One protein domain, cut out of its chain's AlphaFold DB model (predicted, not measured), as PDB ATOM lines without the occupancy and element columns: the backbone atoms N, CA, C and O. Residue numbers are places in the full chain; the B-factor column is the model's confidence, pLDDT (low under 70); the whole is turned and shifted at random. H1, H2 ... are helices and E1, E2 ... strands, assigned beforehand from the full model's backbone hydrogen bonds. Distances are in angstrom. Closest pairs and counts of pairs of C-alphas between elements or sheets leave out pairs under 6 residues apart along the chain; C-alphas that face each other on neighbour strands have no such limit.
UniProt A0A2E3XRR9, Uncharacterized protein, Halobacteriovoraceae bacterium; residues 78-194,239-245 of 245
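This is residues 78 to 194 and 239 to 245 of the 245 residues of an uncharacterized protein of Halobacteriovoraceae bacterium (UniProt A0A2E3XRR9). Two sheets lie face to face as a sandwich: the three strands E1, E2 and E6 cover a strongly twisted, branched sheet of E3, E4, E5, E7 and E8, with the strands of the one at 35 degrees to those of the other. The long first stretch, residues 78 to 107, runs round the outside to the small helix H1, and Asp 89 in it and Gly 179 in the loop of residues 173 to 186 are the two residues whose C-alphas are farthest apart. The printed part has 124 residues, 55 of them, under half, in named elements: one helix, then eight strands, a mostly strand class. The order E1 - E2 - E6 is all antiparallel, and so are the neighbour pairs of the branched sheet. The whole is compact, with a radius of gyration of the C-alphas of 14.0 A, and spans 40 by 32 by 25 A.

Start at Pro 78 and read through to H1, residues 108 to 111, where C-alpha 108 stands at (173.660, 336.476, 291.794). E1, residues 112 to 118, runs 20.3 A, and E2, residues 121 to 129, runs 21.7 A. E3, residues 133 to 145, is the longest strand at 27.9 A and bends by 93 degrees at residue 136. Next come E4, residues 151 to 153, E5, residues 158 to 162, and E6, residues 169 to 172. E7, residues 187 to 192, runs 16.8 A; past the cut, E8, residues 240 to 243, ends at C-alpha 243 at (189.396, 344.981, 290.469).

Look first at E3: E4 and E5 lie on one side of it, E7 on the other side. Within hydrogen-bond range are N 144 and O 152 of the hairpin E3 and E4, at 2.8 A, N 138 of E3 and O 160 of E5, at 2.8 A, and N 141 of E3 and O 189 of E7, at 2.8 A. E3 lies on one side of E7 and E8 on the other side, where N 188 of E7 and O 242 of E8 are within hydrogen-bond range at 2.8 A. In the other sheet, E1 and E2 form a hairpin, with N 116 and O 126 at 2.9 A, and N 127 of E2 is 2.9 A from O 169 of E6. H1 is not on either sheet and is too short for an O i to N i+4 pair.

The C-alphas of Asp 89 and Gly 179 are 42.6 A apart. Residues 195 to 238 are not printed, and C-alphas 194 and 239 are 10.5 A apart across this cut. The link E6 to E7 is long, with 14 residues. No printed residue has pLDDT under 70.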
ATOM      1  N   PRO A  78     193.084 336.209 308.663       92.44
ATOM      2  CA  PRO A  78     194.517 336.381 308.441       92.44
ATOM      3  C   PRO A  78     194.948 337.842 308.622       92.44
ATOM      4  O   PRO A  78     194.248 338.756 308.193       92.44
ATOM      5  N   SER A  79     196.137 338.083 309.180       91.44
ATOM      6  CA  SER A  79     196.622 339.443 309.481       91.44
ATOM      7  C   SER A  79     196.608 340.389 308.271       91.44
ATOM      8  O   SER A  79     196.240 341.555 308.406       91.44
ATOM      9  N   GLY A  80     196.943 339.883 307.082       90.25
ATOM     10  CA  GLY A  80     196.921 340.643 305.829       90.25
ATOM     11  C   GLY A  80     195.532 340.885 305.226       90.25
ATOM     12  O   GLY A  80     195.435 341.604 304.237       90.25
ATOM     13  N   ALA A  81     194.479 340.300 305.802       91.81
ATOM     14  CA  ALA A  81     193.088 340.399 305.353       91.81
ATOM     15  C   ALA A  81     192.236 341.341 306.226       91.81
ATOM     16  O   ALA A  81     191.050 341.525 305.962       91.81
ATOM     17  N   THR A  82     192.821 341.926 307.275       91.94
ATOM     18  CA  THR A  82     192.114 342.722 308.299       91.94
ATOM     19  C   THR A  82     191.519 344.036 307.787       91.94
ATOM     20  O   THR A  82     190.677 344.624 308.456       91.94
ATOM     21  N   SER A  83     191.932 344.502 306.606       88.94
ATOM     22  CA  SER A  83     191.395 345.707 305.960       88.94
ATOM     23  C   SER A  83     190.070 345.488 305.231       88.94
ATOM     24  O   SER A  83     189.507 346.449 304.713       88.94
ATOM     25  N   CYS A  84     189.601 344.245 305.143       89.62
ATOM     26  CA  CYS A  84     188.406 343.873 304.402       89.62
ATOM     27  C   CYS A  84     187.305 343.370 305.330       89.62
ATOM     28  O   CYS A  84     187.567 342.901 306.438       89.62
ATOM     29  N   ASN A  85     186.069 343.488 304.857       93.00
ATOM     30  CA  ASN A  85     184.898 342.995 305.555       93.00
ATOM     31  C   ASN A  85     184.735 341.494 305.286       93.00
ATOM     32  O   ASN A  85     184.850 341.047 304.141       93.00
ATOM     33  N   TRP A  86     184.487 340.724 306.341       95.62
ATOM     34  CA  TRP A  86     184.343 339.274 306.270       95.62
ATOM     35  C   TRP A  86     183.038 338.846 306.922       95.62
ATOM     36  O   TRP A  86     182.564 339.457 307.878       95.62
ATOM     37  N   SER A  87     182.477 337.757 306.410       95.81
ATOM     38  CA  SER A  87     181.373 337.086 307.071       95.81
ATOM     39  C   SER A  87     181.932 336.294 308.249       95.81
ATOM     40  O   SER A  87     182.727 335.373 308.057       95.81
ATOM     41  N   GLU A  88     181.560 336.675 309.467       94.19
ATOM     42  CA  GLU A  88     181.965 335.957 310.683       94.19
ATOM     43  C   GLU A  88     181.039 334.778 311.006       94.19
ATOM     44  O   GLU A  88     181.456 333.854 311.698       94.19
ATOM     45  N   ASP A  89     179.813 334.803 310.474       92.56
ATOM     46  CA  ASP A  89     178.774 333.784 310.651       92.56
ATOM     47  C   ASP A  89     178.656 332.804 309.466       92.56
ATOM     48  O   ASP A  89     178.042 331.749 309.606       92.56
ATOM     49  N   GLY A  90     179.235 333.138 308.306       91.94
ATOM     50  CA  GLY A  90     179.110 332.374 307.059       91.94
ATOM     51  C   GLY A  90     177.862 332.677 306.237       91.94
ATOM     52  O   GLY A  90     177.711 332.114 305.150       91.94
ATOM     53  N   ASP A  91     176.995 333.574 306.713       91.44
ATOM     54  CA  ASP A  91     175.663 333.820 306.153       91.44
ATOM     55  C   ASP A  91     175.446 335.278 305.722       91.44
ATOM     56  O   ASP A  91     174.809 335.541 304.687       91.44
ATOM     57  N   SER A  92     175.975 336.237 306.484       93.19
ATOM     58  CA  SER A  92     175.804 337.680 306.283       93.19
ATOM     59  C   SER A  92     177.120 338.385 305.916       93.19
ATOM     60  O   SER A  92     178.170 337.761 305.864       93.19
ATOM     61  N   ASN A  93     177.079 339.689 305.608       94.00
ATOM     62  CA  ASN A  93     178.270 340.517 305.323       94.00
ATOM     63  C   ASN A  93     179.131 340.060 304.128       94.00
ATOM     64  O   ASN A  93     180.353 340.201 304.135       94.00
ATOM     65  N   PHE A  94     178.487 339.551 303.076       95.00
ATOM     66  CA  PHE A  94     179.117 339.353 301.769       95.00
ATOM     67  C   PHE A  94     178.892 340.579 300.880       95.00
ATOM     68  O   PHE A  94     177.749 340.935 300.589       95.00
ATOM     69  N   GLU A  95     179.974 341.232 300.460       93.31
ATOM     70  CA  GLU A  95     179.930 342.519 299.750       93.31
ATOM     71  C   GLU A  95     179.734 342.371 298.243       93.31
ATOM     72  O   GLU A  95     179.184 343.259 297.587       93.31
ATOM     73  N   MET A  96     180.183 341.247 297.684       93.94
ATOM     74  CA  MET A  96     180.131 340.984 296.254       93.94
ATOM     75  C   MET A  96     179.107 339.897 295.940       93.94
ATOM     76  O   MET A  96     178.851 339.001 296.742       93.94
ATOM     77  N   GLY A  97     178.555 339.948 294.728       90.56
ATOM     78  CA  GLY A  97     177.697 338.906 294.173       90.56
ATOM     79  C   GLY A  97     178.116 338.575 292.750       90.56
ATOM     80  O   GLY A  97     178.385 339.471 291.948       90.56
ATOM     81  N   GLY A  98     178.169 337.289 292.423       87.38
ATOM     82  CA  GLY A  98     178.454 336.824 291.076       87.38
ATOM     83  C   GLY A  98     177.692 335.545 290.808       87.38
ATOM     84  O   GLY A  98     178.021 334.521 291.387       87.38
ATOM     85  N   ALA A  99     176.708 335.583 289.905       86.75
ATOM     86  CA  ALA A  99     175.876 334.413 289.607       86.75
ATOM     87  C   ALA A  99     176.725 333.189 289.240       86.75
ATOM     88  O   ALA A  99     176.448 332.084 289.676       86.75
ATOM     89  N   HIS A 100     177.850 333.397 288.560       88.44
ATOM     90  CA  HIS A 100     178.766 332.321 288.205       88.44
ATOM     91  C   HIS A 100     179.472 331.638 289.395       88.44
ATOM     92  O   HIS A 100     180.113 330.613 289.210       88.44
ATOM     93  N   LEU A 101     179.386 332.178 290.611       92.31
ATOM     94  CA  LEU A 101     179.863 331.539 291.844       92.31
ATOM     95  C   LEU A 101     178.727 330.896 292.653       92.31
ATOM     96  O   LEU A 101     178.981 330.312 293.699       92.31
ATOM     97  N   ALA A 102     177.483 330.981 292.183       90.38
ATOM     98  CA  ALA A 102     176.352 330.284 292.777       90.38
ATOM     99  C   ALA A 102     176.309 328.825 292.313       90.38
ATOM    100  O   ALA A 102     176.751 328.513 291.206       90.38
ATOM    101  N   TYR A 103     175.710 327.937 293.116       83.19
ATOM    102  CA  TYR A 103     175.377 326.578 292.669       83.19
ATOM    103  C   TYR A 103     174.446 326.617 291.446       83.19
ATOM    104  O   TYR A 103     174.737 325.987 290.426       83.19
ATOM    105  N   ASP A 104     173.382 327.419 291.549       84.62
ATOM    106  CA  ASP A 104     172.511 327.814 290.446       84.62
ATOM    107  C   ASP A 104     172.964 329.171 289.891       84.62
ATOM    108  O   ASP A 104     172.714 330.223 290.480       84.62
ATOM    109  N   GLU A 105     173.610 329.144 288.726       86.94
ATOM    110  CA  GLU A 105     174.201 330.319 288.076       86.94
ATOM    111  C   GLU A 105     173.184 331.344 287.541       86.94
ATOM    112  O   GLU A 105     173.536 332.240 286.772       86.94
ATOM    113  N   THR A 106     171.918 331.235 287.938       84.81
ATOM    114  CA  THR A 106     170.863 332.200 287.619       84.81
ATOM    115  C   THR A 106     170.621 333.230 288.726       84.81
ATOM    116  O   THR A 106     170.040 334.281 288.444       84.81
ATOM    117  N   THR A 107     171.126 333.001 289.947       85.88
ATOM    118  CA  THR A 107     170.873 333.871 291.109       85.88
ATOM    119  C   THR A 107     172.166 334.511 291.634       85.88
ATOM    120  O   THR A 107     172.915 333.880 292.378       85.88
ATOM    121  N   PRO A 108     172.446 335.796 291.329       84.19
ATOM    122  CA  PRO A 108     173.660 336.476 291.794       84.19
ATOM    123  C   PRO A 108     173.877 336.462 293.311       84.19
ATOM    124  O   PRO A 108     175.019 336.373 293.756       84.19
ATOM    125  N   ALA A 109     172.798 336.544 294.095       85.56
ATOM    126  CA  ALA A 109     172.859 336.544 295.557       85.56
ATOM    127  C   ALA A 109     173.332 335.198 296.136       85.56
ATOM    128  O   ALA A 109     173.956 335.175 297.196       85.56
ATOM    129  N   ASP A 110     173.097 334.095 295.422       89.25
ATOM    130  CA  ASP A 110     173.549 332.762 295.828       89.25
ATOM    131  C   ASP A 110     175.037 332.552 295.520       89.25
ATOM    132  O   ASP A 110     175.669 331.641 296.046       89.25
ATOM    133  N   GLY A 111     175.627 333.414 294.696       93.19
ATOM    134  CA  GLY A 111     177.058 333.449 294.422       93.19
ATOM    135  C   GLY A 111     177.740 334.593 295.153       93.19
ATOM    136  O   GLY A 111     178.624 335.234 294.586       93.19
ATOM    137  N   ALA A 112     177.278 334.915 296.363       96.00
ATOM    138  CA  ALA A 112     177.870 335.965 297.175       96.00
ATOM    139  C   ALA A 112     179.252 335.555 297.703       96.00
ATOM    140  O   ALA A 112     179.492 334.394 298.051       96.00
ATOM    141  N   TYR A 113     180.174 336.512 297.741       96.94
ATOM    142  CA  TYR A 113     181.557 336.279 298.144       96.94
ATOM    143  C   TYR A 113     182.205 337.560 298.682       96.94
ATOM    144  O   TYR A 113     181.762 338.669 298.392       96.94
ATOM    145  N   ASN A 114     183.280 337.388 299.444       97.06
ATOM    146  CA  ASN A 114     184.208 338.443 299.831       97.06
ATOM    147  C   ASN A 114     185.568 338.148 299.214       97.06
ATOM    148  O   ASN A 114     185.990 336.992 299.108       97.06
ATOM    149  N   ILE A 115     186.262 339.196 298.784       97.00
ATOM    150  CA  ILE A 115     187.607 339.080 298.242       97.00
ATOM    151  C   ILE A 115     188.425 340.308 298.620       97.00
ATOM    152  O   ILE A 115     187.914 341.423 298.638       97.00
ATOM    153  N   CYS A 116     189.696 340.094 298.926       95.75
ATOM    154  CA  CYS A 116     190.596 341.135 299.393       95.75
ATOM    155  C   CYS A 116     191.997 340.890 298.846       95.75
ATOM    156  O   CYS A 116     192.436 339.742 298.802       95.75
ATOM    157  N   GLN A 117     192.722 341.941 298.479       96.69
ATOM    158  CA  GLN A 117     194.154 341.843 298.206       96.69
ATOM    159  C   GLN A 117     194.948 342.215 299.459       96.69
ATOM    160  O   GLN A 117     194.547 343.085 300.229       96.69
ATOM    161  N   HIS A 118     196.079 341.551 299.673       95.44
ATOM    162  CA  HIS A 118     196.970 341.859 300.781       95.44
ATOM    163  C   HIS A 118     197.540 343.280 300.637       95.44
ATOM    164  O   HIS A 118     198.200 343.594 299.649       95.44
ATOM    165  N   GLY A 119     197.381 344.125 301.661       90.75
ATOM    166  CA  GLY A 119     197.734 345.554 301.580       90.75
ATOM    167  C   GLY A 119     199.208 345.870 301.269       90.75
ATOM    168  O   GLY A 119     199.522 346.963 300.811       90.75
ATOM    169  N   SER A 120     200.124 344.924 301.501       92.19
ATOM    170  CA  SER A 120     201.548 345.048 301.141       92.19
ATOM    171  C   SER A 120     202.055 344.040 300.096       92.19
ATOM    172  O   SER A 120     203.266 343.923 299.925       92.19
ATOM    173  N   SER A 121     201.176 343.252 299.466       94.50
ATOM    174  CA  SER A 121     201.564 342.217 298.493       94.50
ATOM    175  C   SER A 121     200.501 342.076 297.412       94.50
ATOM    176  O   SER A 121     199.382 341.645 297.684       94.50
ATOM    177  N   ASP A 122     200.856 342.375 296.163       95.81
ATOM    178  CA  ASP A 122     199.919 342.249 295.047       95.81
ATOM    179  C   ASP A 122     199.680 340.781 294.637       95.81
ATOM    180  O   ASP A 122     198.666 340.450 294.024       95.81
ATOM    181  N   THR A 123     200.577 339.873 295.029       97.56
ATOM    182  CA  THR A 123     200.506 338.438 294.729       97.56
ATOM    183  C   THR A 123     199.719 337.629 295.751       97.56
ATOM    184  O   THR A 123     199.672 336.407 295.647       97.56
ATOM    185  N   THR A 124     199.105 338.254 296.752       98.12
ATOM    186  CA  THR A 124     198.333 337.532 297.768       98.12
ATOM    187  C   THR A 124     196.926 338.087 297.840       98.12
ATOM    188  O   THR A 124     196.733 339.281 298.055       98.12
ATOM    189  N   ILE A 125     195.945 337.203 297.685       98.25
ATOM    190  CA  ILE A 125     194.534 337.533 297.854       98.25
ATOM    191  C   ILE A 125     193.895 336.609 298.885       98.25
ATOM    192  O   ILE A 125     194.362 335.496 299.139       98.25
ATOM    193  N   TYR A 126     192.801 337.082 299.451       98.00
ATOM    194  CA  TYR A 126     191.953 336.375 300.388       98.00
ATOM    195  C   TYR A 126     190.567 336.253 299.789       98.00
ATOM    196  O   TYR A 126     190.082 337.208 299.189       98.00
ATOM    197  N   PHE A 127     189.933 335.101 299.949       97.88
ATOM    198  CA  PHE A 127     188.624 334.826 299.374       97.88
ATOM    199  C   PHE A 127     187.748 334.074 300.370       97.88
ATOM    200  O   PHE A 127     188.221 333.161 301.038       97.88
ATOM    201  N   GLN A 128     186.472 334.429 300.438       97.44
ATOM    202  CA  GLN A 128     185.449 333.723 301.205       97.44
ATOM    203  C   GLN A 128     184.195 333.629 300.339       97.44
ATOM    204  O   GLN A 128     183.815 334.612 299.707       97.44
ATOM    205  N   ILE A 129     183.549 332.467 300.310       96.25
ATOM    206  CA  ILE A 129     182.318 332.242 299.543       96.25
ATOM    207  C   ILE A 129     181.157 331.969 300.491       96.25
ATOM    208  O   ILE A 129     181.343 331.285 301.492       96.25
ATOM    209  N   LYS A 130     179.964 332.477 300.173       95.31
ATOM    210  CA  LYS A 130     178.759 332.221 300.970       95.31
ATOM    211  C   LYS A 130     178.275 330.782 300.846       95.31
ATOM    212  O   LYS A 130     177.957 330.147 301.841       95.31
ATOM    213  N   ASN A 131     178.232 330.269 299.622       94.62
ATOM    214  CA  ASN A 131     177.772 328.917 299.333       94.62
ATOM    215  C   ASN A 131     178.956 328.067 298.856       94.62
ATOM    216  O   ASN A 131     179.468 328.311 297.762       94.62
ATOM    217  N   PRO A 132     179.424 327.096 299.660       93.62
ATOM    218  CA  PRO A 132     180.542 326.241 299.291       93.62
ATOM    219  C   PRO A 132     180.336 325.499 297.969       93.62
ATOM    220  O   PRO A 132     179.249 325.005 297.676       93.62
ATOM    221  N   ILE A 133     181.419 325.354 297.207       91.00
ATOM    222  CA  ILE A 133     181.463 324.566 295.973       91.00
ATOM    223  C   ILE A 133     182.384 323.370 296.229       91.00
ATOM    224  O   ILE A 133     183.591 323.526 296.431       91.00
ATOM    225  N   SER A 134     181.799 322.171 296.276       87.94
ATOM    226  CA  SER A 134     182.494 320.933 296.661       87.94
ATOM    227  C   SER A 134     182.754 319.968 295.506       87.94
ATOM    228  O   SER A 134     183.497 319.006 295.683       87.94
ATOM    229  N   ASP A 135     182.140 320.185 294.347       90.31
ATOM    230  CA  ASP A 135     182.229 319.318 293.168       90.31
ATOM    231  C   ASP A 135     183.218 319.819 292.107       90.31
ATOM    232  O   ASP A 135     183.596 319.064 291.212       90.31
ATOM    233  N   GLU A 136     183.697 321.055 292.237       93.88
ATOM    234  CA  GLU A 136     184.661 321.659 291.321       93.88
ATOM    235  C   GLU A 136     185.478 322.778 291.969       93.88
ATOM    236  O   GLU A 136     185.176 323.265 293.061       93.88
ATOM    237  N   GLN A 137     186.554 323.168 291.290       96.50
ATOM    238  CA  GLN A 137     187.470 324.189 291.779       96.50
ATOM    239  C   GLN A 137     187.017 325.590 291.377       96.50
ATOM    240  O   GLN A 137     186.439 325.795 290.313       96.50
ATOM    241  N   ILE A 138     187.357 326.577 292.198       97.12
ATOM    242  CA  ILE A 138     187.321 327.990 291.826       97.12
ATOM    243  C   ILE A 138     188.745 328.399 291.472       97.12
ATOM    244  O   ILE A 138     189.658 328.243 292.284       97.12
ATOM    245  N   CYS A 139     188.928 328.913 290.262       98.25
ATOM    246  CA  CYS A 139     190.206 329.354 289.737       98.25
ATOM    247  C   CYS A 139     190.297 330.879 289.711       98.25
ATOM    248  O   CYS A 139     189.387 331.572 289.257       98.25
ATOM    249  N   PHE A 140     191.445 331.376 290.154       98.50
ATOM    250  CA  PHE A 140     191.810 332.780 290.229       98.50
ATOM    251  C   PHE A 140     192.943 333.037 289.243       98.50
ATOM    252  O   PHE A 140     194.032 332.476 289.374       98.50
ATOM    253  N   ILE A 141     192.688 333.869 288.239       98.44
ATOM    254  CA  ILE A 141     193.685 334.259 287.245       98.44
ATOM    255  C   ILE A 141     194.151 335.677 287.574       98.44
ATOM    256  O   ILE A 141     193.309 336.577 287.605       98.44
ATOM    257  N   PRO A 142     195.453 335.904 287.819       98.38
ATOM    258  CA  PRO A 142     195.971 337.232 288.125       98.38
ATOM    259  C   PRO A 142     195.872 338.150 286.910       98.38
ATOM    260  O   PRO A 142     196.302 337.786 285.811       98.38
ATOM    261  N   MET A 143     195.329 339.350 287.116       97.88
ATOM    262  CA  MET A 143     195.042 340.315 286.060       97.88
ATOM    263  C   MET A 143     195.682 341.672 286.355       97.88
ATOM    264  O   MET A 143     195.707 342.139 287.491       97.88
ATOM    265  N   PHE A 144     196.130 342.331 285.291       96.56
ATOM    266  CA  PHE A 144     196.411 343.759 285.260       96.56
ATOM    267  C   PHE A 144     195.391 344.447 284.364       96.56
ATOM    268  O   PHE A 144     195.186 344.027 283.223       96.56
ATOM    269  N   ARG A 145     194.788 345.527 284.843       94.69
ATOM    270  CA  ARG A 145     193.986 346.453 284.055       94.69
ATOM    271  C   ARG A 145     194.711 347.785 283.945       94.69
ATOM    272  O   ARG A 145     195.005 348.425 284.953       94.69
ATOM    273  N   SER A 146     194.981 348.209 282.716       92.06
ATOM    274  CA  SER A 146     195.582 349.507 282.435       92.06
ATOM    275  C   SER A 146     194.609 350.652 282.731       92.06
ATOM    276  O   SER A 146     193.387 350.481 282.747       92.06
ATOM    277  N   THR A 147     195.142 351.868 282.843       90.25
ATOM    278  CA  THR A 147     194.345 353.104 282.934       90.25
ATOM    279  C   THR A 147     193.486 353.360 281.693       90.25
ATOM    280  O   THR A 147     192.465 354.036 281.774       90.25
ATOM    281  N   THR A 148     193.860 352.788 280.544       86.88
ATOM    282  CA  THR A 148     193.074 352.818 279.299       86.88
ATOM    283  C   THR A 148     191.977 351.752 279.256       86.88
ATOM    284  O   THR A 148     191.247 351.659 278.272       86.88
ATOM    285  N   GLY A 149     191.845 350.946 280.314       83.38
ATOM    286  CA  GLY A 149     190.799 349.944 280.470       83.38
ATOM    287  C   GLY A 149     191.107 348.579 279.856       83.38
ATOM    288  O   GLY A 149     190.238 347.713 279.911       83.38
ATOM    289  N   GLN A 150     192.308 348.360 279.308       85.81
ATOM    290  CA  GLN A 150     192.708 347.056 278.773       85.81
ATOM    291  C   GLN A 150     193.100 346.112 279.907       85.81
ATOM    292  O   GLN A 150     193.931 346.466 280.740       85.81
ATOM    293  N   SER A 151     192.544 344.903 279.904       90.69
ATOM    294  CA  SER A 151     192.860 343.863 280.885       90.69
ATOM    295  C   SER A 151     193.775 342.802 280.279       90.69
ATOM    296  O   SER A 151     193.575 342.370 279.148       90.69
ATOM    297  N   THR A 152     194.774 342.365 281.036       92.50
ATOM    298  CA  THR A 152     195.766 341.373 280.620       92.50
ATOM    299  C   THR A 152     196.052 340.413 281.765       92.50
ATOM    300  O   THR A 152     196.305 340.854 282.882       92.50
ATOM    301  N   TYR A 153     196.040 339.104 281.504       96.38
ATOM    302  CA  TYR A 153     196.442 338.129 282.518       96.38
ATOM    303  C   TYR A 153     197.966 338.070 282.668       96.38
ATOM    304  O   TYR A 153     198.706 338.220 281.687       96.38
ATOM    305  N   LEU A 154     198.422 337.832 283.896       97.19
ATOM    306  CA  LEU A 154     199.827 337.951 284.297       97.19
ATOM    307  C   LEU A 154     200.515 336.615 284.582       97.19
ATOM    308  O   LEU A 154     201.745 336.555 284.638       97.19
ATOM    309  N   GLY A 155     199.755 335.537 284.731       96.12
ATOM    310  CA  GLY A 155     200.317 334.229 285.028       96.12
ATOM    311  C   GLY A 155     199.284 333.122 285.093       96.12
ATOM    312  O   GLY A 155     198.144 333.281 284.653       96.12
ATOM    313  N   GLU A 156     199.733 331.975 285.585       95.50
ATOM    314  CA  GLU A 156     198.920 330.771 285.667       95.50
ATOM    315  C   GLU A 156     197.737 330.916 286.643       95.50
ATOM    316  O   GLU A 156     197.862 331.585 287.674       95.50
ATOM    317  N   PRO A 157     196.592 330.278 286.343       97.94
ATOM    318  CA  PRO A 157     195.473 330.189 287.270       97.94
ATOM    319  C   PRO A 157     195.860 329.464 288.560       97.94
ATOM    320  O   PRO A 157     196.600 328.478 288.544       97.94
ATOM    321  N   ARG A 158     195.292 329.911 289.675       98.25
ATOM    322  CA  ARG A 158     195.416 329.270 290.985       98.25
ATOM    323  C   ARG A 158     194.044 328.784 291.399       98.25
ATOM    324  O   ARG A 158     193.131 329.592 291.499       98.25
ATOM    325  N   CYS A 159     193.890 327.482 291.587       97.44
ATOM    326  CA  CYS A 159     192.587 326.864 291.787       97.44
ATOM    327  C   CYS A 159     192.494 326.222 293.172       97.44
ATOM    328  O   CYS A 159     193.473 325.654 293.661       97.44
ATOM    329  N   LEU A 160     191.328 326.317 293.807       95.94
ATOM    330  CA  LEU A 160     191.064 325.706 295.110       95.94
ATOM    331  C   LEU A 160     189.640 325.171 295.206       95.94
ATOM    332  O   LEU A 160     188.748 325.616 294.489       95.94
ATOM    333  N   MET A 161     189.435 324.239 296.133       95.38
ATOM    334  CA  MET A 161     188.105 323.784 296.539       95.38
ATOM    335  C   MET A 161     187.611 324.665 297.689       95.38
ATOM    336  O   MET A 161     188.199 324.655 298.775       95.38
ATOM    337  N   ALA A 162     186.543 325.427 297.460       94.38
ATOM    338  CA  ALA A 162     185.961 326.311 298.466       94.38
ATOM    339  C   ALA A 162     184.860 325.569 299.238       94.38
ATOM    340  O   ALA A 162     183.674 325.775 299.017       94.38
ATOM    341  N   THR A 163     185.269 324.641 300.103       93.50
ATOM    342  CA  THR A 163     184.392 323.695 300.810       93.50
ATOM    343  C   THR A 163     183.723 324.223 302.085       93.50
ATOM    344  O   THR A 163     182.985 323.474 302.718       93.50
ATOM    345  N   SER A 164     183.971 325.467 302.500       93.88
ATOM    346  CA  SER A 164     183.392 326.047 303.716       93.88
ATOM    347  C   SER A 164     183.150 327.545 303.552       93.88
ATOM    348  O   SER A 164     183.986 328.252 302.991       93.88
ATOM    349  N   ASN A 165     182.011 328.009 304.064       93.25
ATOM    350  CA  ASN A 165     181.643 329.421 304.148       93.25
ATOM    351  C   ASN A 165     182.260 330.119 305.371       93.25
ATOM    352  O   ASN A 165     182.556 331.309 305.312       93.25
ATOM    353  N   ASN A 166     182.606 329.358 306.411       93.31
ATOM    354  CA  ASN A 166     183.315 329.834 307.607       93.31
ATOM    355  C   ASN A 166     184.838 329.754 307.459       93.31
ATOM    356  O   ASN A 166     185.569 329.456 308.406       93.31
ATOM    357  N   ARG A 167     185.342 329.994 306.243       94.69
ATOM    358  CA  ARG A 167     186.774 329.958 305.953       94.69
ATOM    359  C   ARG A 167     187.195 331.056 304.990       94.69
ATOM    360  O   ARG A 167     186.682 331.163 303.882       94.69
ATOM    361  N   ILE A 168     188.231 331.790 305.392       97.00
ATOM    362  CA  ILE A 168     188.983 332.678 304.506       97.00
ATOM    363  C   ILE A 168     190.114 331.864 303.877       97.00
ATOM    364  O   ILE A 168     190.981 331.309 304.557       97.00
ATOM    365  N   TYR A 169     190.092 331.765 302.556       97.19
ATOM    366  CA  TYR A 169     191.108 331.104 301.754       97.19
ATOM    367  C   TYR A 169     192.199 332.105 301.395       97.19
ATOM    368  O   TYR A 169     191.905 333.153 300.831       97.19
ATOM    369  N   THR A 170     193.455 331.768 301.681       97.56
ATOM    370  CA  THR A 170     194.619 332.526 301.205       97.56
ATOM    371  C   THR A 170     195.078 331.948 299.873       97.56
ATOM    372  O   THR A 170     195.380 330.755 299.790       97.56
ATOM    373  N   ILE A 171     195.160 332.785 298.844       98.31
ATOM    374  CA  ILE A 171     195.595 332.400 297.502       98.31
ATOM    375  C   ILE A 171     196.831 333.212 297.132       98.31
ATOM    376  O   ILE A 171     196.802 334.441 297.082       98.31
ATOM    377  N   GLU A 172     197.919 332.504 296.843       98.25
ATOM    378  CA  GLU A 172     199.120 333.083 296.253       98.25
ATOM    379  C   GLU A 172     199.011 333.032 294.726       98.25
ATOM    380  O   GLU A 172     198.890 331.951 294.144       98.25
ATOM    381  N   LEU A 173     199.037 334.206 294.103       98.38
ATOM    382  CA  LEU A 173     198.983 334.447 292.669       98.38
ATOM    383  C   LEU A 173     200.391 334.572 292.081       98.38
ATOM    384  O   LEU A 173     201.297 335.110 292.714       98.38
ATOM    385  N   TYR A 174     200.565 334.153 290.826       97.19
ATOM    386  CA  TYR A 174     201.864 334.209 290.158       97.19
ATOM    387  C   TYR A 174     201.880 335.160 288.966       97.19
ATOM    388  O   TYR A 174     200.976 335.175 288.137       97.19
ATOM    389  N   LYS A 175     202.976 335.912 288.847       96.75
ATOM    390  CA  LYS A 175     203.301 336.766 287.697       96.75
ATOM    391  C   LYS A 175     204.327 336.066 286.810       96.75
ATOM    392  O   LYS A 175     205.451 336.534 286.663       96.75
ATOM    393  N   ASN A 176     203.983 334.884 286.300       96.19
ATOM    394  CA  ASN A 176     204.906 334.003 285.573       96.19
ATOM    395  C   ASN A 176     204.694 333.991 284.047       96.19
ATOM    396  O   ASN A 176     205.324 333.201 283.341       96.19
ATOM    397  N   ARG A 177     203.853 334.881 283.500       94.25
ATOM    398  CA  ARG A 177     203.707 335.047 282.050       94.25
ATOM    399  C   ARG A 177     204.855 335.889 281.488       94.25
ATOM    400  O   ARG A 177     205.038 337.050 281.857       94.25
ATOM    401  N   SER A 178     205.599 335.313 280.543       93.06
ATOM    402  CA  SER A 178     206.708 335.992 279.860       93.06
ATOM    403  C   SER A 178     206.274 337.332 279.257       93.06
ATOM    404  O   SER A 178     205.251 337.403 278.576       93.06
ATOM    405  N   GLY A 179     207.044 338.392 279.519       91.94
ATOM    406  CA  GLY A 179     206.754 339.760 279.073       91.94
ATOM    407  C   GLY A 179     205.779 340.546 279.958       91.94
ATOM    408  O   GLY A 179     205.591 341.737 279.717       91.94
ATOM    409  N   PHE A 180     205.194 339.921 280.988       92.81
ATOM    410  CA  PHE A 180     204.200 340.554 281.865       92.81
ATOM    411  C   PHE A 180     204.545 340.483 283.361       92.81
ATOM    412  O   PHE A 180     203.758 340.905 284.200       92.81
ATOM    413  N   THR A 181     205.732 339.990 283.716       94.38
ATOM    414  CA  THR A 181     206.131 339.775 285.119       94.38
ATOM    415  C   THR A 181     206.326 341.070 285.919       94.38
ATOM    416  O   THR A 181     206.347 341.029 287.146       94.38
ATOM    417  N   SER A 182     206.480 342.212 285.238       95.12
ATOM    418  CA  SER A 182     206.685 343.536 285.839       95.12
ATOM    419  C   SER A 182     205.398 344.315 286.114       95.12
ATOM    420  O   SER A 182     205.484 345.407 286.664       95.12
ATOM    421  N   TYR A 183     204.238 343.826 285.670       95.50
ATOM    422  CA  TYR A 183     202.964 344.483 285.960       95.50
ATOM    423  C   TYR A 183     202.481 344.089 287.349       95.50
ATOM    424  O   TYR A 183     202.609 342.930 287.742       95.50
ATOM    425  N   ASP A 184     201.885 345.041 288.057       95.75
ATOM    426  CA  ASP A 184     201.225 344.757 289.323       95.75
ATOM    427  C   ASP A 184     199.900 344.030 289.079       95.75
ATOM    428  O   ASP A 184     199.190 344.288 288.103       95.75
ATOM    429  N   ILE A 185     199.546 343.113 289.972       97.56
ATOM    430  CA  ILE A 185     198.207 342.535 290.005       97.56
ATOM    431  C   ILE A 185     197.282 343.587 290.617       97.56
ATOM    432  O   ILE A 185     197.389 343.896 291.798       97.56
ATOM    433  N   ASN A 186     196.350 344.121 289.831       97.06
ATOM    434  CA  ASN A 186     195.306 345.043 290.309       97.06
ATOM    435  C   ASN A 186     193.891 344.514 290.031       97.06
ATOM    436  O   ASN A 186     192.895 345.225 290.144       97.06
ATOM    437  N   GLY A 187     193.795 343.245 289.650       97.81
ATOM    438  CA  GLY A 187     192.535 342.552 289.530       97.81
ATOM    439  C   GLY A 187     192.723 341.052 289.450       97.81
ATOM    440  O   GLY A 187     193.827 340.522 289.309       97.81
ATOM    441  N   VAL A 188     191.603 340.354 289.497       98.06
ATOM    442  CA  VAL A 188     191.546 338.909 289.372       98.06
ATOM    443  C   VAL A 188     190.324 338.528 288.557       98.06
ATOM    444  O   VAL A 188     189.239 339.095 288.707       98.06
ATOM    445  N   MET A 189     190.510 337.566 287.661       97.62
ATOM    446  CA  MET A 189     189.395 336.885 287.023       97.62
ATOM    447  C   MET A 189     189.126 335.596 287.792       97.62
ATOM    448  O   MET A 189     190.030 334.783 287.971       97.62
ATOM    449  N   ILE A 190     187.894 335.437 288.257       97.81
ATOM    450  CA  ILE A 190     187.430 334.316 289.067       97.81
ATOM    451  C   ILE A 190     186.480 333.491 288.206       97.81
ATOM    452  O   ILE A 190     185.574 334.038 287.580       97.81
ATOM    453  N   MET A 191     186.672 332.183 288.156       95.50
ATOM    454  CA  MET A 191     185.800 331.290 287.396       95.50
ATOM    455  C   MET A 191     185.753 329.912 288.032       95.50
ATOM    456  O   MET A 191     186.737 329.466 288.620       95.50
ATOM    457  N   ARG A 192     184.619 329.229 287.895       95.31
ATOM    458  CA  ARG A 192     184.524 327.813 288.253       95.31
ATOM    459  C   ARG A 192     185.251 326.998 287.183       95.31
ATOM    460  O   ARG A 192     185.120 327.291 285.990       95.31
ATOM    461  N   ASP A 193     186.002 325.977 287.580       94.69
ATOM    462  CA  ASP A 193     186.620 325.010 286.666       94.69
ATOM    463  C   ASP A 193     185.573 324.015 286.151       94.69
ATOM    464  O   ASP A 193     185.611 322.808 286.387       94.69
ATOM    465  N   LYS A 194     184.577 324.574 285.466       94.50
ATOM    466  CA  LYS A 194     183.400 323.896 284.942       94.50
ATOM    467  C   LYS A 194     183.349 324.054 283.436       94.50
ATOM    468  O   LYS A 194     183.869 325.016 282.864       94.50
ATOM    469  N   TYR A 239     182.425 333.838 284.051       93.81
ATOM    470  CA  TYR A 239     183.489 334.401 284.881       93.81
ATOM    471  C   TYR A 239     182.984 335.600 285.692       93.81
ATOM    472  O   TYR A 239     181.991 336.244 285.357       93.81
ATOM    473  N   VAL A 240     183.733 335.947 286.732       94.94
ATOM    474  CA  VAL A 240     183.617 337.196 287.482       94.94
ATOM    475  C   VAL A 240     184.944 337.934 287.369       94.94
ATOM    476  O   VAL A 240     186.009 337.336 287.499       94.94
ATOM    477  N   PHE A 241     184.905 339.236 287.109       94.75
ATOM    478  CA  PHE A 241     186.103 340.071 287.101       94.75
ATOM    479  C   PHE A 241     186.048 341.046 288.271       94.75
ATOM    480  O   PHE A 241     185.112 341.836 288.375       94.75
ATOM    481  N   HIS A 242     187.057 340.991 289.136       95.56
ATOM    482  CA  HIS A 242     187.179 341.862 290.296       95.56
ATOM    483  C   HIS A 242     188.432 342.730 290.161       95.56
ATOM    484  O   HIS A 242     189.505 342.225 289.833       95.56
ATOM    485  N   LEU A 243     188.286 344.034 290.396       95.81
ATOM    486  CA  LEU A 243     189.396 344.981 290.469       95.81
ATOM    487  C   LEU A 243     189.667 345.325 291.923       95.81
ATOM    488  O   LEU A 243     188.731 345.621 292.660       95.81
ATOM    489  N   PHE A 244     190.942 345.332 292.285       94.00
ATOM    490  CA  PHE A 244     191.403 345.826 293.572       94.00
ATOM    491  C   PHE A 244     191.623 347.340 293.450       94.00
ATOM    492  O   PHE A 244     192.232 347.798 292.479       94.00
ATOM    493  N   ASN A 245     191.057 348.103 294.389       75.38
ATOM    494  CA  ASN A 245     191.193 349.562 294.464       75.38
ATOM    495  C   ASN A 245     192.354 349.966 295.369       75.38
ATOM    496  O   ASN A 245     192.567 349.261 296.381       75.38
TER     497      ASN A 245